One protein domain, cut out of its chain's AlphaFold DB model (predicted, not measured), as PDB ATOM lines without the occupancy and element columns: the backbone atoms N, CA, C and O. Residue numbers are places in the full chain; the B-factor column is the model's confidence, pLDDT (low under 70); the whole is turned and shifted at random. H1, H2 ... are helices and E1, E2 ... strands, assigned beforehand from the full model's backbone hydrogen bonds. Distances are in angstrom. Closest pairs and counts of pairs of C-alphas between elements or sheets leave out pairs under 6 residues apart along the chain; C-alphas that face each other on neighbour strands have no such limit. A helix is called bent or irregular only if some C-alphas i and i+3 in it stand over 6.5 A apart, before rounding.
ATOM      1  N   ASN A  29     -26.135   1.975 -46.805       32.62
ATOM      2  CA  ASN A  29     -26.110   3.238 -47.523       32.62
ATOM      3  C   ASN A  29     -27.523   3.502 -48.068       32.62
ATOM      4  O   ASN A  29     -27.794   3.316 -49.257       32.62
ATOM      5  N   GLU A  30     -28.454   3.931 -47.214       33.03
ATOM      6  CA  GLU A  30     -29.716   4.500 -47.661       33.03
ATOM      7  C   GLU A  30     -29.423   5.858 -48.304       33.03
ATOM      8  O   GLU A  30     -29.539   6.934 -47.712       33.03
ATOM      9  N   HIS A  31     -29.082   5.798 -49.589       35.47
ATOM     10  CA  HIS A  31     -28.956   6.932 -50.501       35.47
ATOM     11  C   HIS A  31     -30.232   7.806 -50.590       35.47
ATOM     12  O   HIS A  31     -30.205   8.861 -51.224       35.47
ATOM     13  N   GLY A  32     -31.339   7.417 -49.942       36.12
ATOM     14  CA  GLY A  32     -32.582   8.189 -49.846       36.12
ATOM     15  C   GLY A  32     -32.610   9.252 -48.740       36.12
ATOM     16  O   GLY A  32     -33.418  10.177 -48.811       36.12
ATOM     17  N   PHE A  33     -31.711   9.196 -47.752       38.78
ATOM     18  CA  PHE A  33     -31.746  10.088 -46.578       38.78
ATOM     19  C   PHE A  33     -31.186  11.506 -46.837       38.78
ATOM     20  O   PHE A  33     -31.147  12.359 -45.948       38.78
ATOM     21  N   LEU A  34     -30.714  11.777 -48.062       37.47
ATOM     22  CA  LEU A  34     -29.769  12.866 -48.335       37.47
ATOM     23  C   LEU A  34     -30.314  14.073 -49.105       37.47
ATOM     24  O   LEU A  34     -29.572  15.039 -49.272       37.47
ATOM     25  N   LYS A  35     -31.578  14.098 -49.545       48.41
ATOM     26  CA  LYS A  35     -32.067  15.264 -50.309       48.41
ATOM     27  C   LYS A  35     -32.520  16.454 -49.462       48.41
ATOM     28  O   LYS A  35     -32.517  17.561 -49.985       48.41
ATOM     29  N   ASN A  36     -32.845  16.272 -48.179       54.78
ATOM     30  CA  ASN A  36     -33.303  17.380 -47.328       54.78
ATOM     31  C   ASN A  36     -32.824  17.256 -45.872       54.78
ATOM     32  O   ASN A  36     -33.593  17.242 -44.917       54.78
ATOM     33  N   THR A  37     -31.505  17.166 -45.693       61.84
ATOM     34  CA  THR A  37     -30.850  16.966 -44.389       61.84
ATOM     35  C   THR A  37     -31.177  18.028 -43.334       61.84
ATOM     36  O   THR A  37     -31.087  17.721 -42.146       61.84
ATOM     37  N   LYS A  38     -31.587  19.234 -43.748       67.38
ATOM     38  CA  LYS A  38     -32.074  20.302 -42.860       67.38
ATOM     39  C   LYS A  38     -33.393  19.937 -42.186       67.38
ATOM     40  O   LYS A  38     -33.492  19.972 -40.965       67.38
ATOM     41  N   GLU A  39     -34.382  19.548 -42.988       69.31
ATOM     42  CA  GLU A  39     -35.692  19.127 -42.488       69.31
ATOM     43  C   GLU A  39     -35.580  17.846 -41.673       69.31
ATOM     44  O   GLU A  39     -36.294  17.687 -40.691       69.31
ATOM     45  N   SER A  40     -34.674  16.941 -42.054       70.19
ATOM     46  CA  SER A  40     -34.431  15.725 -41.285       70.19
ATOM     47  C   SER A  40     -33.917  16.050 -39.883       70.19
ATOM     48  O   SER A  40     -34.481  15.539 -38.928       70.19
ATOM     49  N   LEU A  41     -32.908  16.923 -39.742       72.31
ATOM     50  CA  LEU A  41     -32.379  17.306 -38.424       72.31
ATOM     51  C   LEU A  41     -33.453  17.941 -37.536       72.31
ATOM     52  O   LEU A  41     -33.613  17.500 -36.406       72.31
ATOM     53  N   LEU A  42     -34.235  18.886 -38.068       75.19
ATOM     54  CA  LEU A  42     -35.332  19.512 -37.321       75.19
ATOM     55  C   LEU A  42     -36.389  18.489 -36.879       75.19
ATOM     56  O   LEU A  42     -36.769  18.464 -35.715       75.19
ATOM     57  N   LYS A  43     -36.786  17.571 -37.771       78.38
ATOM     58  CA  LYS A  43     -37.731  16.488 -37.440       78.38
ATOM     59  C   LYS A  43     -37.213  15.539 -36.354       78.38
ATOM     60  O   LYS A  43     -38.014  14.819 -35.759       78.38
ATOM     61  N   PHE A  44     -35.898  15.471 -36.138       74.81
ATOM     62  CA  PHE A  44     -35.308  14.609 -35.114       74.81
ATOM     63  C   PHE A  44     -35.264  15.272 -33.744       74.81
ATOM     64  O   PHE A  44     -35.524  14.586 -32.756       74.81
ATOM     65  N   THR A  45     -35.014  16.578 -33.694       77.62
ATOM     66  CA  THR A  45     -34.924  17.323 -32.434       77.62
ATOM     67  C   THR A  45     -36.272  17.429 -31.711       77.62
ATOM     68  O   THR A  45     -36.303  17.465 -30.487       77.62
ATOM     69  N   ASP A  46     -37.398  17.376 -32.432       81.44
ATOM     70  CA  ASP A  46     -38.739  17.516 -31.837       81.44
ATOM     71  C   ASP A  46     -39.116  16.406 -30.835       81.44
ATOM     72  O   ASP A  46     -40.046  16.575 -30.046       81.44
ATOM     73  N   LYS A  47     -38.449  15.245 -30.881       84.25
ATOM     74  CA  LYS A  47     -38.829  14.069 -30.074       84.25
ATOM     75  C   LYS A  47     -37.796  13.667 -29.034       84.25
ATOM     76  O   LYS A  47     -38.179  13.105 -28.011       84.25
ATOM     77  N   GLN A  48     -36.514  13.866 -29.325       87.69
ATOM     78  CA  GLN A  48     -35.407  13.366 -28.514       87.69
ATOM     79  C   GLN A  48     -34.211  14.319 -28.605       87.69
ATOM     80  O   GLN A  48     -33.939  14.844 -29.694       87.69
ATOM     81  N   PRO A  49     -33.452  14.479 -27.509       91.38
ATOM     82  CA  PRO A  49     -32.196  15.209 -27.545       91.38
ATOM     83  C   PRO A  49     -31.257  14.551 -28.558       91.38
ATOM     84  O   PRO A  49     -31.153  13.320 -28.650       91.38
ATOM     85  N   THR A  50     -30.600  15.383 -29.362       94.12
ATOM     86  CA  THR A  50     -29.726  14.917 -30.441       94.12
ATOM     87  C   THR A  50     -28.290  15.307 -30.140       94.12
ATOM     88  O   THR A  50     -27.968  16.488 -30.014       94.12
ATOM     89  N   VAL A  51     -27.422  14.301 -30.072       95.31
ATOM     90  CA  VAL A  51     -25.985  14.470 -29.867       95.31
ATOM     91  C   VAL A  51     -25.269  14.185 -31.178       95.31
ATOM     92  O   VAL A  51     -25.428  13.128 -31.792       95.31
ATOM     93  N   VAL A  52     -24.482  15.156 -31.624       94.50
ATOM     94  CA  VAL A  52     -23.698  15.091 -32.851       94.50
ATOM     95  C   VAL A  52     -22.231  14.961 -32.478       94.50
ATOM     96  O   VAL A  52     -21.637  15.900 -31.952       94.50
ATOM     97  N   PHE A  53     -21.633  13.818 -32.797       94.75
ATOM     98  CA  PHE A  53     -20.192  13.620 -32.687       94.75
ATOM     99  C   PHE A  53     -19.527  14.052 -33.983       94.75
ATOM    100  O   PHE A  53     -19.924  13.627 -35.069       94.75
ATOM    101  N   LYS A  54     -18.520  14.913 -33.871       92.88
ATOM    102  CA  LYS A  54     -17.831  15.518 -35.003       92.88
ATOM    103  C   LYS A  54     -16.330  15.306 -34.850       92.88
ATOM    104  O   LYS A  54     -15.721  15.961 -34.014       92.88
ATOM    105  N   PHE A  55     -15.749  14.459 -35.692       92.31
ATOM    106  CA  PHE A  55     -14.304  14.210 -35.738       92.31
ATOM    107  C   PHE A  55     -13.719  14.925 -36.949       92.31
ATOM    108  O   PHE A  55     -14.153  14.637 -38.062       92.31
ATOM    109  N   LEU A  56     -12.832  15.904 -36.724       86.56
ATOM    110  CA  LEU A  56     -12.310  16.777 -37.782       86.56
ATOM    111  C   LEU A  56     -11.362  16.062 -38.741       86.56
ATOM    112  O   LEU A  56     -11.674  15.980 -39.923       86.56
ATOM    113  N   ASP A  57     -10.262  15.531 -38.219       83.31
ATOM    114  CA  ASP A  57      -9.162  15.007 -39.035       83.31
ATOM    115  C   ASP A  57      -8.879  13.522 -38.755       83.31
ATOM    116  O   ASP A  57      -7.880  12.965 -39.197       83.31
ATOM    117  N   TYR A  58      -9.799  12.849 -38.055       82.19
ATOM    118  CA  TYR A  58      -9.653  11.453 -37.661       82.19
ATOM    119  C   TYR A  58     -10.796  10.577 -38.173       82.19
ATOM    120  O   TYR A  58     -11.936  10.651 -37.700       82.19
ATOM    121  N   SER A  59     -10.470   9.677 -39.101       83.75
ATOM    122  CA  SER A  59     -11.410   8.672 -39.591       83.75
ATOM    123  C   SER A  59     -11.496   7.502 -38.610       83.75
ATOM    124  O   SER A  59     -10.783   6.503 -38.731       83.75
ATOM    125  N   ILE A  60     -12.399   7.607 -37.625       86.06
ATOM    126  CA  ILE A  60     -12.603   6.534 -36.632       86.06
ATOM    127  C   ILE A  60     -12.937   5.210 -37.306       86.06
ATOM    128  O   ILE A  60     -12.495   4.166 -36.839       86.06
ATOM    129  N   SER A  61     -13.703   5.233 -38.397       83.31
ATOM    130  CA  SER A  61     -14.067   4.012 -39.119       83.31
ATOM    131  C   SER A  61     -12.840   3.279 -39.654       83.31
ATOM    132  O   SER A  61     -12.763   2.053 -39.545       83.31
ATOM    133  N   ASP A  62     -11.866   4.017 -40.186       86.94
ATOM    134  CA  ASP A  62     -10.650   3.426 -40.746       86.94
ATOM    135  C   ASP A  62      -9.729   2.943 -39.625       86.94
ATOM    136  O   ASP A  62      -9.242   1.809 -39.661       86.94
ATOM    137  N   ALA A  63      -9.581   3.752 -38.572       88.88
ATOM    138  CA  ALA A  63      -8.823   3.369 -37.391       88.88
ATOM    139  C   ALA A  63      -9.403   2.111 -36.726       88.88
ATOM    140  O   ALA A  63      -8.669   1.165 -36.456       88.88
ATOM    141  N   PHE A  64     -10.722   2.037 -36.543       86.69
ATOM    142  CA  PHE A  64     -11.394   0.880 -35.947       86.69
ATOM    143  C   PHE A  64     -11.304  -0.374 -36.830       86.69
ATOM    144  O   PHE A  64     -11.195  -1.494 -36.324       86.69
ATOM    145  N   SER A  65     -11.293  -0.203 -38.156       86.19
ATOM    146  CA  SER A  65     -11.128  -1.311 -39.104       86.19
ATOM    147  C   SER A  65      -9.725  -1.920 -39.064       86.19
ATOM    148  O   SER A  65      -9.585  -3.118 -39.307       86.19
ATOM    149  N   SER A  66      -8.702  -1.126 -38.724       89.75
ATOM    150  CA  SER A  66      -7.307  -1.585 -38.631       89.75
ATOM    151  C   SER A  66      -7.016  -2.487 -37.421       89.75
ATOM    152  O   SER A  66      -6.008  -3.193 -37.408       89.75
ATOM    153  N   TYR A  67      -7.902  -2.506 -36.422       88.31
ATOM    154  CA  TYR A  67      -7.713  -3.257 -35.182       88.31
ATOM    155  C   TYR A  67      -8.053  -4.742 -35.332       88.31
ATOM    156  O   TYR A  67      -9.004  -5.130 -36.020       88.31
ATOM    157  N   ASN A  68      -7.302  -5.587 -34.621       91.56
ATOM    158  CA  ASN A  68      -7.578  -7.022 -34.581       91.56
ATOM    159  C   ASN A  68      -8.793  -7.340 -33.683       91.56
ATOM    160  O   ASN A  68      -9.158  -6.571 -32.793       91.56
ATOM    161  N   ASP A  69      -9.398  -8.515 -33.869       90.81
ATOM    162  CA  ASP A  69     -10.595  -8.917 -33.110       90.81
ATOM    163  C   ASP A  69     -10.355  -8.983 -31.589       90.81
ATOM    164  O   ASP A  69     -11.266  -8.752 -30.792       90.81
ATOM    165  N   LYS A  70      -9.118  -9.262 -31.148       90.50
ATOM    166  CA  LYS A  70      -8.773  -9.294 -29.715       90.50
ATOM    167  C   LYS A  70      -8.766  -7.899 -29.094       90.50
ATOM    168  O   LYS A  70      -9.127  -7.760 -27.929       90.50
ATOM    169  N   GLU A  71      -8.350  -6.885 -29.839       90.25
ATOM    170  CA  GLU A  71      -8.336  -5.498 -29.386       90.25
ATOM    171  C   GLU A  71      -9.721  -4.864 -29.503       90.25
ATOM    172  O   GLU A  71     -10.126  -4.152 -28.588       90.25
ATOM    173  N   LYS A  72     -10.505  -5.214 -30.531       88.50
ATOM    174  CA  LYS A  72     -11.929  -4.839 -30.610       88.50
ATOM    175  C   LYS A  72     -12.708  -5.308 -29.379       88.50
ATOM    176  O   LYS A  72     -13.496  -4.551 -28.827       88.50
ATOM    177  N   ASN A  73     -12.393  -6.497 -28.860       90.50
ATOM    178  CA  ASN A  73     -12.972  -6.996 -27.607       90.50
ATOM    179  C   ASN A  73     -12.607  -6.173 -26.359       90.50
ATOM    180  O   ASN A  73     -13.290  -6.305 -25.340       90.50
ATOM    181  N   LYS A  74     -11.540  -5.363 -26.397       93.94
ATOM    182  CA  LYS A  74     -11.240  -4.385 -25.338       93.94
ATOM    183  C   LYS A  74     -12.074  -3.112 -25.512       93.94
ATOM    184  O   LYS A  74     -12.518  -2.551 -24.522       93.94
ATOM    185  N   LEU A  75     -12.359  -2.726 -26.755       94.56
ATOM    186  CA  LEU A  75     -13.172  -1.568 -27.142       94.56
ATOM    187  C   LEU A  75     -14.670  -1.922 -27.206       94.56
ATOM    188  O   LEU A  75     -15.351  -1.677 -28.210       94.56
ATOM    189  N   LYS A  76     -15.186  -2.564 -26.148       93.81
ATOM    190  CA  LYS A  76     -16.573  -3.062 -26.120       93.81
ATOM    191  C   LYS A  76     -17.584  -1.943 -26.315       93.81
ATOM    192  O   LYS A  76     -18.534  -2.113 -27.075       93.81
ATOM    193  N   TYR A  77     -17.365  -0.816 -25.638       95.06
ATOM    194  CA  TYR A  77     -18.271   0.315 -25.720       95.06
ATOM    195  C   TYR A  77     -18.264   0.913 -27.123       95.06
ATOM    196  O   TYR A  77     -19.331   1.099 -27.685       95.06
ATOM    197  N   LEU A  78     -17.097   1.128 -27.735       93.44
ATOM    198  CA  LEU A  78     -17.001   1.661 -29.094       93.44
ATOM    199  C   LEU A  78     -17.756   0.774 -30.097       93.44
ATOM    200  O   LEU A  78     -18.494   1.277 -30.937       93.44
ATOM    201  N   THR A  79     -17.615  -0.547 -29.968       92.69
ATOM    202  CA  THR A  79     -18.313  -1.519 -30.825       92.69
ATOM    203  C   THR A  79     -19.834  -1.379 -30.681       92.69
ATOM    204  O   THR A  79     -20.521  -1.142 -31.671       92.69
ATOM    205  N   SER A  80     -20.348  -1.410 -29.447       93.44
ATOM    206  CA  SER A  80     -21.780  -1.208 -29.166       93.44
ATOM    207  C   SER A  80     -22.259   0.202 -29.527       93.44
ATOM    208  O   SER A  80     -23.377   0.385 -29.985       93.44
ATOM    209  N   PHE A  81     -21.416   1.224 -29.404       92.31
ATOM    210  CA  PHE A  81     -21.741   2.589 -29.795       92.31
ATOM    211  C   PHE A  81     -22.043   2.668 -31.294       92.31
ATOM    212  O   PHE A  81     -23.074   3.212 -31.690       92.31
ATOM    213  N   PHE A  82     -21.185   2.077 -32.130       89.12
ATOM    214  CA  PHE A  82     -21.381   2.052 -33.579       89.12
ATOM    215  C   PHE A  82     -22.544   1.166 -34.026       89.12
ATOM    216  O   PHE A  82     -23.216   1.513 -34.998       89.12
ATOM    217  N   GLU A  83     -22.773   0.046 -33.347       88.75
ATOM    218  CA  GLU A  83     -23.830  -0.906 -33.702       88.75
ATOM    219  C   GLU A  83     -25.205  -0.465 -33.177       88.75
ATOM    220  O   GLU A  83     -26.185  -0.451 -33.919       88.75
ATOM    221  N   ASP A  84     -25.284  -0.053 -31.914       91.25
ATOM    222  CA  ASP A  84     -26.554   0.140 -31.214       91.25
ATOM    223  C   ASP A  84     -26.976   1.611 -31.111       91.25
ATOM    224  O   ASP A  84     -28.174   1.906 -31.098       91.25
ATOM    225  N   GLN A  85     -26.021   2.543 -30.994       89.00
ATOM    226  CA  GLN A  85     -26.323   3.938 -30.632       89.00
ATOM    227  C   GLN A  85     -26.313   4.887 -31.833       89.00
ATOM    228  O   GLN A  85     -27.124   5.818 -31.893       89.00
ATOM    229  N   VAL A  86     -25.415   4.678 -32.799       87.94
ATOM    230  CA  VAL A  86     -25.288   5.551 -33.972       87.94
ATOM    231  C   VAL A  86     -26.444   5.309 -34.942       87.94
ATOM    232  O   VAL A  86     -26.487   4.331 -35.679       87.94
ATOM    233  N   VAL A  87     -27.369   6.268 -35.003       87.06
ATOM    234  CA  VAL A  87     -28.543   6.204 -35.895       87.06
ATOM    235  C   VAL A  87     -28.176   6.548 -37.341       87.06
ATOM    236  O   VAL A  87     -28.882   6.181 -38.280       87.06
ATOM    237  N   GLY A  88     -27.077   7.273 -37.553       80.62
ATOM    238  CA  GLY A  88     -26.614   7.595 -38.894       80.62
ATOM    239  C   GLY A  88     -25.202   8.155 -38.928       80.62
ATOM    240  O   GLY A  88     -24.819   8.982 -38.097       80.62
ATOM    241  N   VAL A  89     -24.459   7.736 -39.950       82.31
ATOM    242  CA  VAL A  89     -23.132   8.252 -40.284       82.31
ATOM    243  C   VAL A  89     -23.262   9.152 -41.506       82.31
ATOM    244  O   VAL A  89     -23.845   8.760 -42.518       82.31
ATOM    245  N   LYS A  90     -22.737  10.378 -41.426       82.12
ATOM    246  CA  LYS A  90     -22.659  11.281 -42.580       82.12
ATOM    247  C   LYS A  90     -21.218  11.653 -42.869       82.12
ATOM    248  O   LYS A  90     -20.581  12.333 -42.067       82.12
ATOM    249  N   THR A  91     -20.764  11.282 -44.060       81.81
ATOM    250  CA  THR A  91     -19.505  11.767 -44.621       81.81
ATOM    251  C   THR A  91     -19.754  13.085 -45.342       81.81
ATOM    252  O   THR A  91     -20.583  13.159 -46.254       81.81
ATOM    253  N   ILE A  92     -19.067  14.148 -44.929       80.62
ATOM    254  CA  ILE A  92     -19.264  15.492 -45.487       80.62
ATOM    255  C   ILE A  92     -17.970  15.947 -46.162       80.62
ATOM    256  O   ILE A  92     -16.966  16.143 -45.494       80.62
ATOM    257  N   LYS A  93     -18.018  16.200 -47.475       82.31
ATOM    258  CA  LYS A  93     -16.858  16.698 -48.243       82.31
ATOM    259  C   LYS A  93     -16.505  18.165 -47.977       82.31
ATOM    260  O   LYS A  93     -15.385  18.588 -48.199       82.31
ATOM    261  N   LYS A  94     -17.485  18.987 -47.573       81.56
ATOM    262  CA  LYS A  94     -17.317  20.438 -47.346       81.56
ATOM    263  C   LYS A  94     -17.825  20.835 -45.951       81.56
ATOM    264  O   LYS A  94     -18.925  21.396 -45.850       81.56
ATOM    265  N   PRO A  95     -17.057  20.544 -44.879       79.12
ATOM    266  CA  PRO A  95     -17.459  20.730 -43.478       79.12
ATOM    267  C   PRO A  95     -18.013  22.121 -43.179       79.12
ATOM    268  O   PRO A  95     -19.119  22.253 -42.649       79.12
ATOM    269  N   LYS A  96     -17.245  23.159 -43.537       82.56
ATOM    270  CA  LYS A  96     -17.517  24.554 -43.160       82.56
ATOM    271  C   LYS A  96     -18.855  25.039 -43.730       82.56
ATOM    272  O   LYS A  96     -19.720  25.496 -42.987       82.56
ATOM    273  N   LYS A  97     -19.073  24.857 -45.039       84.75
ATOM    274  CA  LYS A  97     -20.304  25.296 -45.723       84.75
ATOM    275  C   LYS A  97     -21.545  24.564 -45.206       84.75
ATOM    276  O   LYS A  97     -22.584  25.186 -44.996       84.75
ATOM    277  N   TYR A  98     -21.441  23.251 -44.998       82.44
ATOM    278  CA  TYR A  98     -22.559  22.445 -44.509       82.44
ATOM    279  C   TYR A  98     -22.934  22.809 -43.067       82.44
ATOM    280  O   TYR A  98     -24.109  23.018 -42.771       82.44
ATOM    281  N   TRP A  99     -21.939  22.960 -42.190       82.50
ATOM    282  CA  TRP A  99     -22.177  23.299 -40.789       82.50
ATOM    283  C   TRP A  99     -22.784  24.690 -40.614       82.50
ATOM    284  O   TRP A  99     -23.749  24.841 -39.871       82.50
ATOM    285  N   ASN A 100     -22.294  25.687 -41.354       86.31
ATOM    286  CA  ASN A 100     -22.859  27.037 -41.313       86.31
ATOM    287  C   ASN A 100     -24.336  27.043 -41.732       86.31
ATOM    288  O   ASN A 100     -25.148  27.719 -41.109       86.31
ATOM    289  N   SER A 101     -24.690  26.218 -42.722       86.31
ATOM    290  CA  SER A 101     -26.069  26.035 -43.185       86.31
ATOM    291  C   SER A 101     -26.971  25.400 -42.115       86.31
ATOM    292  O   SER A 101     -28.122  25.806 -41.961       86.31
ATOM    293  N   ILE A 102     -26.451  24.434 -41.347       84.56
ATOM    294  CA  ILE A 102     -27.167  23.843 -40.205       84.56
ATOM    295  C   ILE A 102     -27.313  24.869 -39.083       84.56
ATOM    296  O   ILE A 102     -28.424  25.082 -38.608       84.56
ATOM    297  N   LYS A 103     -26.223  25.541 -38.695       85.62
ATOM    298  CA  LYS A 103     -26.220  26.526 -37.606       85.62
ATOM    299  C   LYS A 103     -27.197  27.665 -37.891       85.62
ATOM    300  O   LYS A 103     -27.949  28.038 -37.001       85.62
ATOM    301  N   SER A 104     -27.258  28.168 -39.129       86.38
ATOM    302  CA  SER A 104     -28.240  29.193 -39.517       86.38
ATOM    303  C   SER A 104     -29.685  28.704 -39.412       86.38
ATOM    304  O   SER A 104     -30.561  29.461 -39.010       86.38
ATOM    305  N   THR A 105     -29.943  27.440 -39.758       85.31
ATOM    306  CA  THR A 105     -31.292  26.865 -39.691       85.31
ATOM    307  C   THR A 105     -31.707  26.593 -38.248       85.31
ATOM    308  O   THR A 105     -32.830  26.920 -37.880       85.31
ATOM    309  N   LEU A 106     -30.806  26.076 -37.414       85.69
ATOM    310  CA  LEU A 106     -31.090  25.863 -35.995       85.69
ATOM    311  C   LEU A 106     -31.310  27.200 -35.276       85.69
ATOM    312  O   LEU A 106     -32.325  27.352 -34.615       85.69
ATOM    313  N   LYS A 107     -30.479  28.220 -35.544       84.75
ATOM    314  CA  LYS A 107     -30.669  29.580 -35.002       84.75
ATOM    315  C   LYS A 107     -31.994  30.238 -35.395       84.75
ATOM    316  O   LYS A 107     -32.472  31.112 -34.682       84.75
ATOM    317  N   SER A 108     -32.581  29.864 -36.534       87.69
ATOM    318  CA  SER A 108     -33.891  30.393 -36.936       87.69
ATOM    319  C   SER A 108     -35.045  29.839 -36.093       87.69
ATOM    320  O   SER A 108     -36.109  30.457 -36.042       87.69
ATOM    321  N   ASN A 109     -34.836  28.712 -35.404       85.75
ATOM    322  CA  ASN A 109     -35.795  28.142 -34.473       85.75
ATOM    323  C   ASN A 109     -35.425  28.560 -33.041       85.75
ATOM    324  O   ASN A 109     -34.488  28.028 -32.459       85.75
ATOM    325  N   LYS A 110     -36.178  29.508 -32.472       85.94
ATOM    326  CA  LYS A 110     -35.924  30.056 -31.126       85.94
ATOM    327  C   LYS A 110     -35.994  29.015 -30.000       85.94
ATOM    328  O   LYS A 110     -35.557  29.314 -28.899       85.94
ATOM    329  N   GLU A 111     -36.559  27.835 -30.252       88.38
ATOM    330  CA  GLU A 111     -36.717  26.787 -29.238       88.38
ATOM    331  C   GLU A 111     -35.544  25.804 -29.156       88.38
ATOM    332  O   GLU A 111     -35.498  25.014 -28.216       88.38
ATOM    333  N   ILE A 112     -34.637  25.801 -30.139       90.00
ATOM    334  CA  ILE A 112     -33.529  24.842 -30.197       90.00
ATOM    335  C   ILE A 112     -32.217  25.597 -30.027       90.00
ATOM    336  O   ILE A 112     -31.778  26.302 -30.939       90.00
ATOM    337  N   ASP A 113     -31.564  25.395 -28.884       90.62
ATOM    338  CA  ASP A 113     -30.205  25.873 -28.679       90.62
ATOM    339  C   ASP A 113     -29.182  24.842 -29.183       90.62
ATOM    340  O   ASP A 113     -29.396  23.623 -29.153       90.62
ATOM    341  N   VAL A 114     -28.058  25.336 -29.701       92.06
ATOM    342  CA  VAL A 114     -26.987  24.499 -30.254       92.06
ATOM    343  C   VAL A 114     -25.740  24.674 -29.416       92.06
ATOM    344  O   VAL A 114     -25.007  25.654 -29.567       92.06
ATOM    345  N   LYS A 115     -25.453  23.671 -28.590       93.06
ATOM    346  CA  LYS A 115     -24.331  23.697 -27.652       93.06
ATOM    347  C   LYS A 115     -23.149  22.979 -28.257       93.06
ATOM    348  O   LYS A 115     -23.190  21.772 -28.475       93.06
ATOM    349  N   VAL A 116     -22.098  23.730 -28.568       93.38
ATOM    350  CA  VAL A 116     -20.882  23.187 -29.174       93.38
ATOM    351  C   VAL A 116     -19.812  23.048 -28.103       93.38
ATOM    352  O   VAL A 116     -19.353  24.041 -27.551       93.38
ATOM    353  N   ILE A 117     -19.394  21.816 -27.845       93.88
ATOM    354  CA  ILE A 117     -18.320  21.479 -26.914       93.88
ATOM    355  C   ILE A 117     -17.136  21.021 -27.751       93.88
ATOM    356  O   ILE A 117     -17.262  20.089 -28.544       93.88
ATOM    357  N   THR A 118     -15.999  21.693 -27.599       94.19
ATOM    358  CA  THR A 118     -14.804  21.413 -28.396       94.19
ATOM    359  C   THR A 118     -13.724  20.783 -27.528       94.19
ATOM    360  O   THR A 118     -13.341  21.338 -26.502       94.19
ATOM    361  N   PHE A 119     -13.227  19.633 -27.967       92.75
ATOM    362  CA  PHE A 119     -12.144  18.872 -27.370       92.75
ATOM    363  C   PHE A 119     -10.916  19.000 -28.266       92.75
ATOM    364  O   PHE A 119     -10.826  18.352 -29.311       92.75
ATOM    365  N   LYS A 120      -9.967  19.842 -27.845       93.19
ATOM    366  CA  LYS A 120      -8.645  19.918 -28.486       93.19
ATOM    367  C   LYS A 120      -7.825  18.652 -28.234       93.19
ATOM    368  O   LYS A 120      -7.085  18.217 -29.098       93.19
ATOM    369  N   LYS A 121      -7.973  18.079 -27.037       92.56
ATOM    370  CA  LYS A 121      -7.387  16.808 -26.597       92.56
ATOM    371  C   LYS A 121      -8.438  16.025 -25.820       92.56
ATOM    372  O   LYS A 121      -9.376  16.623 -25.282       92.56
ATOM    373  N   LEU A 122      -8.280  14.706 -25.740       92.56
ATOM    374  CA  LEU A 122      -9.164  13.881 -24.917       92.56
ATOM    375  C   LEU A 122      -9.011  14.258 -23.437       92.56
ATOM    376  O   LEU A 122      -7.889  14.222 -22.924       92.56
ATOM    377  N   PRO A 123     -10.104  14.621 -22.748       89.38
ATOM    378  CA  PRO A 123     -10.055  14.901 -21.324       89.38
ATOM    379  C   PRO A 123      -9.827  13.600 -20.550       89.38
ATOM    380  O   PRO A 123     -10.381  12.562 -20.900       89.38
ATOM    381  N   GLU A 124      -9.066  13.663 -19.459       85.69
ATOM    382  CA  GLU A 124      -8.898  12.504 -18.567       85.69
ATOM    383  C   GLU A 124     -10.211  12.143 -17.861       85.69
ATOM    384  O   GLU A 124     -10.513  10.971 -17.652       85.69
ATOM    385  N   THR A 125     -11.024  13.155 -17.539       84.44
ATOM    386  CA  THR A 125     -12.333  12.987 -16.899       84.44
ATOM    387  C   THR A 125     -13.394  13.832 -17.610       84.44
ATOM    388  O   THR A 125     -13.432  15.052 -17.428       84.44
ATOM    389  N   PRO A 126     -14.308  13.226 -18.386       76.75
ATOM    390  CA  PRO A 126     -15.321  13.976 -19.137       76.75
ATOM    391  C   PRO A 126     -16.351  14.704 -18.262       76.75
ATOM    392  O   PRO A 126     -17.013  15.632 -18.720       76.75
ATOM    393  N   TYR A 127     -16.470  14.312 -16.990       80.25
ATOM    394  CA  TYR A 127     -17.449  14.847 -16.043       80.25
ATOM    395  C   TYR A 127     -17.347  16.359 -15.829       80.25
ATOM    396  O   TYR A 127     -18.374  17.034 -15.793       80.25
ATOM    397  N   ALA A 128     -16.130  16.907 -15.740       80.88
ATOM    398  CA  ALA A 128     -15.913  18.323 -15.431       80.88
ATOM    399  C   ALA A 128     -16.586  19.271 -16.443       80.88
ATOM    400  O   ALA A 128     -16.973  20.389 -16.106       80.88
ATOM    401  N   ILE A 129     -16.769  18.801 -17.676       82.25
ATOM    402  CA  ILE A 129     -17.252  19.600 -18.801       82.25
ATOM    403  C   ILE A 129     -18.768  19.782 -18.730       82.25
ATOM    404  O   ILE A 129     -19.277  20.867 -19.003       82.25
ATOM    405  N   PHE A 130     -19.495  18.754 -18.291       83.38
ATOM    406  CA  PHE A 130     -20.958  18.781 -18.250       83.38
ATOM    407  C   PHE A 130     -21.529  19.496 -17.023       83.38
ATOM    408  O   PHE A 130     -22.707  19.826 -17.021       83.38
ATOM    409  N   HIS A 131     -20.724  19.780 -15.995       83.88
ATOM    410  CA  HIS A 131     -21.198  20.549 -14.836       83.88
ATOM    411  C   HIS A 131     -21.452  22.026 -15.149       83.88
ATOM    412  O   HIS A 131     -22.266  22.655 -14.480       83.88
ATOM    413  N   LYS A 132     -20.765  22.581 -16.153       85.44
ATOM    414  CA  LYS A 132     -20.858  24.006 -16.505       85.44
ATOM    415  C   LYS A 132     -21.948  24.302 -17.535       85.44
ATOM    416  O   LYS A 132     -22.245  25.463 -17.789       85.44
ATOM    417  N   ILE A 133     -22.530  23.271 -18.145       87.06
ATOM    418  CA  ILE A 133     -23.433  23.416 -19.284       87.06
ATOM    419  C   ILE A 133     -24.824  22.980 -18.844       87.06
ATOM    420  O   ILE A 133     -25.085  21.792 -18.673       87.06
ATOM    421  N   ALA A 134     -25.732  23.939 -18.682       90.50
ATOM    422  CA  ALA A 134     -27.141  23.629 -18.488       90.50
ATOM    423  C   ALA A 134     -27.684  23.055 -19.801       90.50
ATOM    424  O   ALA A 134     -27.799  23.800 -20.760       90.50
ATOM    425  N   ILE A 135     -27.961  21.757 -19.885       91.12
ATOM    426  CA  ILE A 135     -28.493  21.104 -21.090       91.12
ATOM    427  C   ILE A 135     -30.015  20.990 -20.958       91.12
ATOM    428  O   ILE A 135     -30.508  20.540 -19.927       91.12
ATOM    429  N   GLN A 136     -30.751  21.384 -21.995       91.25
ATOM    430  CA  GLN A 136     -32.202  21.229 -22.085       91.25
ATOM    431  C   GLN A 136     -32.575  20.085 -23.034       91.25
ATOM    432  O   GLN A 136     -31.823  19.715 -23.933       91.25
ATOM    433  N   ASP A 137     -33.792  19.563 -22.876       89.69
ATOM    434  CA  ASP A 137     -34.323  18.419 -23.631       89.69
ATOM    435  C   ASP A 137     -34.319  18.586 -25.159       89.69
ATOM    436  O   ASP A 137     -34.286  17.597 -25.894       89.69
ATOM    437  N   LYS A 138     -34.414  19.831 -25.636       90.50
ATOM    438  CA  LYS A 138     -34.490  20.181 -27.063       90.50
ATOM    439  C   LYS A 138     -33.140  20.590 -27.650       90.50
ATOM    440  O   LYS A 138     -33.068  20.881 -28.844       90.50
ATOM    441  N   ASP A 139     -32.085  20.622 -26.842       91.75
ATOM    442  CA  ASP A 139     -30.789  21.099 -27.302       91.75
ATOM    443  C   ASP A 139     -30.151  20.116 -28.282       91.75
ATOM    444  O   ASP A 139     -30.238  18.888 -28.155       91.75
ATOM    445  N   VAL A 140     -29.454  20.680 -29.265       93.88
ATOM    446  CA  VAL A 140     -28.551  19.921 -30.127       93.88
ATOM    447  C   VAL A 140     -27.142  20.082 -29.579       93.88
ATOM    448  O   VAL A 140     -26.545  21.158 -29.667       93.88
ATOM    449  N   ILE A 141     -26.598  19.001 -29.030       95.00
ATOM    450  CA  ILE A 141     -25.261  18.989 -28.431       95.00
ATOM    451  C   ILE A 141     -24.272  18.516 -29.483       95.00
ATOM    452  O   ILE A 141     -24.440  17.459 -30.084       95.00
ATOM    453  N   VAL A 142     -23.227  19.295 -29.717       95.00
ATOM    454  CA  VAL A 142     -22.238  19.041 -30.758       95.00
ATOM    455  C   VAL A 142     -20.891  18.860 -30.093       95.00
ATOM    456  O   VAL A 142     -20.293  19.822 -29.621       95.00
ATOM    457  N   LEU A 143     -20.415  17.624 -30.070       95.50
ATOM    458  CA  LEU A 143     -19.133  17.243 -29.497       95.50
ATOM    459  C   LEU A 143     -18.097  17.233 -30.619       95.50
ATOM    460  O   LEU A 143     -18.115  16.359 -31.488       95.50
ATOM    461  N   LYS A 144     -17.241  18.251 -30.643       94.62
ATOM    462  CA  LYS A 144     -16.233  18.471 -31.679       94.62
ATOM    463  C   LYS A 144     -14.869  18.006 -31.183       94.62
ATOM    464  O   LYS A 144     -14.353  18.556 -30.224       94.62
ATOM    465  N   PHE A 145     -14.292  17.034 -31.865       94.31
ATOM    466  CA  PHE A 145     -12.995  16.432 -31.590       94.31
ATOM    467  C   PHE A 145     -12.005  16.941 -32.649       94.31
ATOM    468  O   PHE A 145     -12.217  16.703 -33.844       94.31
ATOM    469  N   GLU A 146     -11.001  17.715 -32.224       93.81
ATOM    470  CA  GLU A 146     -10.060  18.418 -33.122       93.81
ATOM    471  C   GLU A 146      -8.672  17.782 -33.226       93.81
ATOM    472  O   GLU A 146      -7.939  18.121 -34.142       93.81
ATOM    473  N   ASP A 147      -8.314  16.875 -32.320       92.94
ATOM    474  CA  ASP A 147      -7.065  16.113 -32.399       92.94
ATOM    475  C   ASP A 147      -7.007  15.276 -33.690       92.94
ATOM    476  O   ASP A 147      -8.030  14.750 -34.153       92.94
ATOM    477  N   GLU A 148      -5.806  15.143 -34.247       90.50
ATOM    478  CA  GLU A 148      -5.542  14.397 -35.484       90.50
ATOM    479  C   GLU A 148      -5.442  12.893 -35.214       90.50
ATOM    480  O   GLU A 148      -5.795  12.066 -36.058       90.50
ATOM    481  N   VAL A 149      -4.967  12.521 -34.019       90.75
ATOM    482  CA  VAL A 149      -4.719  11.132 -33.630       90.75
ATOM    483  C   VAL A 149      -5.294  10.875 -32.246       90.75
ATOM    484  O   VAL A 149      -4.949  11.542 -31.277       90.75
ATOM    485  N   TYR A 150      -6.120   9.838 -32.135       92.88
ATOM    486  CA  TYR A 150      -6.693   9.417 -30.860       92.88
ATOM    487  C   TYR A 150      -6.195   8.037 -30.449       92.88
ATOM    488  O   TYR A 150      -6.203   7.088 -31.235       92.88
ATOM    489  N   ASP A 151      -5.855   7.898 -29.170       93.81
ATOM    490  CA  ASP A 151      -5.786   6.590 -28.524       93.81
ATOM    491  C   ASP A 151      -7.213   6.031 -28.425       93.81
ATOM    492  O   ASP A 151      -8.052   6.575 -27.703       93.81
ATOM    493  N   LEU A 152      -7.501   4.955 -29.165       93.00
ATOM    494  CA  LEU A 152      -8.836   4.356 -29.203       93.00
ATOM    495  C   LEU A 152      -9.300   3.848 -27.836       93.00
ATOM    496  O   LEU A 152     -10.502   3.860 -27.586       93.00
ATOM    497  N   SER A 153      -8.387   3.427 -26.955       93.75
ATOM    498  CA  SER A 153      -8.752   3.004 -25.600       93.75
ATOM    499  C   SER A 153      -9.250   4.199 -24.796       93.75
ATOM    500  O   SER A 153     -10.337   4.150 -24.228       93.75
ATOM    501  N   LYS A 154      -8.507   5.312 -24.820       94.31
ATOM    502  CA  LYS A 154      -8.931   6.542 -24.135       94.31
ATOM    503  C   LYS A 154     -10.198   7.125 -24.749       94.31
ATOM    504  O   LYS A 154     -11.059   7.615 -24.023       94.31
ATOM    505  N   LEU A 155     -10.327   7.068 -26.075       94.12
ATOM    506  CA  LEU A 155     -11.521   7.523 -26.782       94.12
ATOM    507  C   LEU A 155     -12.741   6.679 -26.398       94.12
ATOM    508  O   LEU A 155     -13.792   7.250 -26.137       94.12
ATOM    509  N   ASN A 156     -12.602   5.352 -26.321       94.88
ATOM    510  CA  ASN A 156     -13.659   4.448 -25.866       94.88
ATOM    511  C   ASN A 156     -14.177   4.856 -24.481       94.88
ATOM    512  O   ASN A 156     -15.373   5.091 -24.327       94.88
ATOM    513  N   ASP A 157     -13.271   5.021 -23.519       93.81
ATOM    514  CA  ASP A 157     -13.625   5.351 -22.134       93.81
ATOM    515  C   ASP A 157     -14.212   6.769 -22.021       93.81
ATOM    516  O   ASP A 157     -15.153   7.023 -21.261       93.81
ATOM    517  N   THR A 158     -13.693   7.695 -22.835       94.12
ATOM    518  CA  THR A 158     -14.202   9.066 -22.943       94.12
ATOM    519  C   THR A 158     -15.629   9.069 -23.478       94.12
ATOM    520  O   THR A 158     -16.499   9.691 -22.874       94.12
ATOM    521  N   LEU A 159     -15.889   8.382 -24.593       94.12
ATOM    522  CA  LEU A 159     -17.214   8.330 -25.208       94.12
ATOM    523  C   LEU A 159     -18.230   7.654 -24.287       94.12
ATOM    524  O   LEU A 159     -19.335   8.173 -24.140       94.12
ATOM    525  N   GLU A 160     -17.842   6.567 -23.618       94.81
ATOM    526  CA  GLU A 160     -18.684   5.883 -22.634       94.81
ATOM    527  C   GLU A 160     -19.087   6.824 -21.501       94.81
ATOM    528  O   GLU A 160     -20.271   6.990 -21.202       94.81
ATOM    529  N   SER A 161     -18.108   7.509 -20.915       93.88
ATOM    530  CA  SER A 161     -18.340   8.451 -19.818       93.88
ATOM    531  C   SER A 161     -19.195   9.645 -20.255       93.88
ATOM    532  O   SER A 161     -20.113  10.043 -19.538       93.88
ATOM    533  N   VAL A 162     -18.927  10.202 -21.443       94.25
ATOM    534  CA  VAL A 162     -19.713  11.300 -22.026       94.25
ATOM    535  C   VAL A 162     -21.164  10.875 -22.227       94.25
ATOM    536  O   VAL A 162     -22.072  11.588 -21.808       94.25
ATOM    537  N   MET A 163     -21.398   9.719 -22.844       94.25
ATOM    538  CA  MET A 163     -22.749   9.256 -23.146       94.25
ATOM    539  C   MET A 163     -23.521   8.880 -21.886       94.25
ATOM    540  O   MET A 163     -24.670   9.292 -21.753       94.25
ATOM    541  N   ASN A 164     -22.889   8.192 -20.932       93.75
ATOM    542  CA  ASN A 164     -23.507   7.897 -19.639       93.75
ATOM    543  C   ASN A 164     -23.929   9.186 -18.925       93.75
ATOM    544  O   ASN A 164     -25.050   9.272 -18.426       93.75
ATOM    545  N   ARG A 165     -23.073  10.216 -18.944       92.88
ATOM    546  CA  ARG A 165     -23.400  11.509 -18.342       92.88
ATOM    547  C   ARG A 165     -24.527  12.221 -19.079       92.88
ATOM    548  O   ARG A 165     -25.413  12.775 -18.438       92.88
ATOM    549  N   LEU A 166     -24.514  12.218 -20.408       93.12
ATOM    550  CA  LEU A 166     -25.576  12.841 -21.190       93.12
ATOM    551  C   LEU A 166     -26.925  12.163 -20.930       93.12
ATOM    552  O   LEU A 166     -27.916  12.864 -20.752       93.12
ATOM    553  N   VAL A 167     -26.962  10.828 -20.860       93.56
ATOM    554  CA  VAL A 167     -28.184  10.069 -20.539       93.56
ATOM    555  C   VAL A 167     -28.666  10.391 -19.125       93.56
ATOM    556  O   VAL A 167     -29.862  10.582 -18.924       93.56
ATOM    557  N   GLU A 168     -27.750  10.500 -18.162       93.62
ATOM    558  CA  GLU A 168     -28.064  10.894 -16.785       93.62
ATOM    559  C   GLU A 168     -28.669  12.305 -16.715       93.62
ATOM    560  O   GLU A 168     -29.701  12.490 -16.077       93.62
ATOM    561  N   VAL A 169     -28.065  13.287 -17.397       92.12
ATOM    562  CA  VAL A 169     -28.528  14.687 -17.380       92.12
ATOM    563  C   VAL A 169     -29.854  14.866 -18.121       92.12
ATOM    564  O   VAL A 169     -30.705  15.626 -17.674       92.12
ATOM    565  N   LEU A 170     -30.038  14.186 -19.254       92.00
ATOM    566  CA  LEU A 170     -31.237  14.334 -20.086       92.00
ATOM    567  C   LEU A 170     -32.402  13.445 -19.626       92.00
ATOM    568  O   LEU A 170     -33.540  13.678 -20.029       92.00
ATOM    569  N   GLY A 171     -32.136  12.393 -18.843       93.25
ATOM    570  CA  GLY A 171     -33.148  11.454 -18.348       93.25
ATOM    571  C   GLY A 171     -33.951  10.741 -19.448       93.25
ATOM    572  O   GLY A 171     -35.044  10.234 -19.188       93.25
ATOM    573  N   LYS A 172     -33.457  10.743 -20.693       91.50
ATOM    574  CA  LYS A 172     -34.157  10.269 -21.895       91.50
ATOM    575  C   LYS A 172     -33.198   9.572 -22.848       91.50
ATOM    576  O   LYS A 172     -31.993   9.814 -22.827       91.50
ATOM    577  N   ASP A 173     -33.769   8.766 -23.739       91.31
ATOM    578  CA  ASP A 173     -33.028   8.170 -24.846       91.31
ATOM    579  C   ASP A 173     -32.473   9.258 -25.769       91.31
ATOM    580  O   ASP A 173     -33.198  10.137 -26.251       91.31
ATOM    581  N   ILE A 174     -31.175   9.162 -26.032       94.12
ATOM    582  CA  ILE A 174     -30.429  10.115 -26.843       94.12
ATOM    583  C   ILE A 174     -30.281   9.573 -28.250       94.12
ATOM    584  O   ILE A 174     -29.918   8.415 -28.464       94.12
ATOM    585  N   ARG A 175     -30.488  10.448 -29.229       92.19
ATOM    586  CA  ARG A 175     -30.161  10.144 -30.616       92.19
ATOM    587  C   ARG A 175     -28.730  10.550 -30.921       92.19
ATOM    588  O   ARG A 175     -28.395  11.729 -30.822       92.19
ATOM    589  N   VAL A 176     -27.924   9.599 -31.381       93.69
ATOM    590  CA  VAL A 176     -26.534   9.856 -31.762       93.69
ATOM    591  C   VAL A 176     -26.387   9.939 -33.278       93.69
ATOM    592  O   VAL A 176     -26.826   9.056 -34.018       93.69
ATOM    593  N   ILE A 177     -25.750  11.012 -33.747       91.69
ATOM    594  CA  ILE A 177     -25.382  11.214 -35.150       91.69
ATOM    595  C   ILE A 177     -23.868  11.380 -35.231       91.69
ATOM    596  O   ILE A 177     -23.293  12.215 -34.533       91.69
ATOM    597  N   LEU A 178     -23.230  10.630 -36.126       91.19
ATOM    598  CA  LEU A 178     -21.792  10.716 -36.344       91.19
ATOM    599  C   LEU A 178     -21.479  11.463 -37.640       91.19
ATOM    600  O   LEU A 178     -21.908  11.062 -38.727       91.19
ATOM    601  N   PHE A 179     -20.697  12.532 -37.532       89.31
ATOM    602  CA  PHE A 179     -20.106  13.237 -38.663       89.31
ATOM    603  C   PHE A 179     -18.628  12.884 -38.763       89.31
ATOM    604  O   PHE A 179     -17.837  13.236 -37.887       89.31
ATOM    605  N   ASN A 180     -18.286  12.213 -39.860       84.06
ATOM    606  CA  ASN A 180     -16.910  11.929 -40.239       84.06
ATOM    607  C   ASN A 180     -16.542  12.845 -41.416       84.06
ATOM    608  O   ASN A 180     -17.312  12.953 -42.383       84.06
ATOM    609  N   TYR A 181     -15.410  13.537 -41.341       81.25
ATOM    610  CA  TYR A 181     -14.918  14.315 -42.474       81.25
ATOM    611  C   TYR A 181     -13.878  13.517 -43.238       81.25
ATOM    612  O   TYR A 181     -12.939  12.969 -42.680       81.25
ATOM    613  N   SER A 182     -14.073  13.474 -44.550       70.12
ATOM    614  CA  SER A 182     -13.042  13.048 -45.483       70.12
ATOM    615  C   SER A 182     -12.357  14.321 -45.949       70.12
ATOM    616  O   SER A 182     -12.951  15.074 -46.728       70.12
TER     617      SER A 182
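What this domain is: This is residues 29 to 182 of the 322 residues of an uncharacterized protein of Tetrapisispora phaffii (strain ATCC 24235 / CBS 4417 / NBRC 1672 / NRRL Y-8282 / UCD 70-5) (UniProt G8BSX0). A twisted sheet of five parallel strands stands in the middle of the domain, between two groups of helices: H4, H6 and the long H7 in one, H1 and H5 in the other. H2 and H3, short helices on the way from E1 to H4, lie farthest from the middle. The printed part has 154 residues, with seven named helices and five named strands in the order H1, E1, H2, H3, H4, E2, H5, E3, H6, E4, H7, E5; the class is mixed, helices and strands. The sheet runs E2, E5, E1, E4, E3, and its strands are all parallel. The whole is compact and rounded, with a radius of gyration of the C-alphas of 15.4 A and spans of 46, 37 and 26 A.

Where its parts are: After residues 29 to 36, H1 takes residues 37 to 45, beginning at C-alpha 37 at (-30.850, 16.966, -44.389). E1 is residues 50 to 55, 16.3 A long. H2 is residues 60 to 66, H3 residues 69 to 72, and H4 residues 76 to 85, 12.8 A long. H4 is neither bent nor irregular, but only just: C-alphas 82 and 85 are 6.1 A apart. E2 follows at once, residues 86 to 92, 16.4 A. H5 is residues 95 to 108, 20.2 A, and E3 residues 114 to 119, 16.1 A. H6 is residues 127 to 130, and E4 residues 140 to 145, 16.0 A. H7, the longest helix, is residues 152 to 170, 26.2 A, from (-8.836, 4.356, -29.203) at C-alpha 152. E5 is residues 175 to 181, 19.8 A, ending at C-alpha 181 at (-14.918, 14.315, -42.474).

How they stand to each other: E2 and E3 are the edge strands of the sheet. E1 and E5 are parallel at 21 degrees, with N 179 and O 53 2.8 A apart, within hydrogen-bond range. E1 and E4 are parallel at 17 degrees, with N 52 and O 141 at 2.8 A. E4 and E3 are parallel at 18 degrees, with N 119 and O 144 at 2.7 A. E2 and E5 are parallel at 25 degrees, with N 90 and O 178 at 2.9 A. E3, H6 and E4 form a strand-helix-strand unit, two parallel neighbour strands with a helix between them along the chain; its crossover is right-handed. E4, H7 and E5 form a split unit, with E1 between its strands in the sheet, and its crossover is also right-handed. H7 only grazes the sheet, with its residues 159 to 166. H4 is on the sheet and stands up from it at 65 degrees. H4 and H7 touch, closest at the C-alphas of Leu 78 and Asn 156, 5.4 A, at a steep tilt of 50 degrees, the same way. H6 touches H7, closest at the C-alphas of Tyr 127 and Arg 165, 7.2 A. H5 stands at the sheet's level, with a height over the sheet of 3.1 A. H1 only grazes the sheet, with its residues 41 to 45. H1 and H5 only just touch, with 3 pairs of C-alphas within 8 A, the closest those of Lys 38 and Ile 102, 6.6 A. H5 and H7 are apart. H2 and H3 are not on the sheet and are close but not clearly touching, with the C-alphas of Phe 64 and Lys 72 7.8 A apart. Every O i to N i+4 pair is within hydrogen-bond range in H1, H2, H4, H5 and H7; H3 and H6 are too short for such a pair.

The domain as a whole: The C-alphas farthest apart are those of Lys 70 and Lys 110, 47.8 A. The printed part has no cut and no long link. The mean pLDDT of the printed part is 85.7, and the 11 residues under 70 are residues 29 to 39, of which 37 to 39 belong to H1.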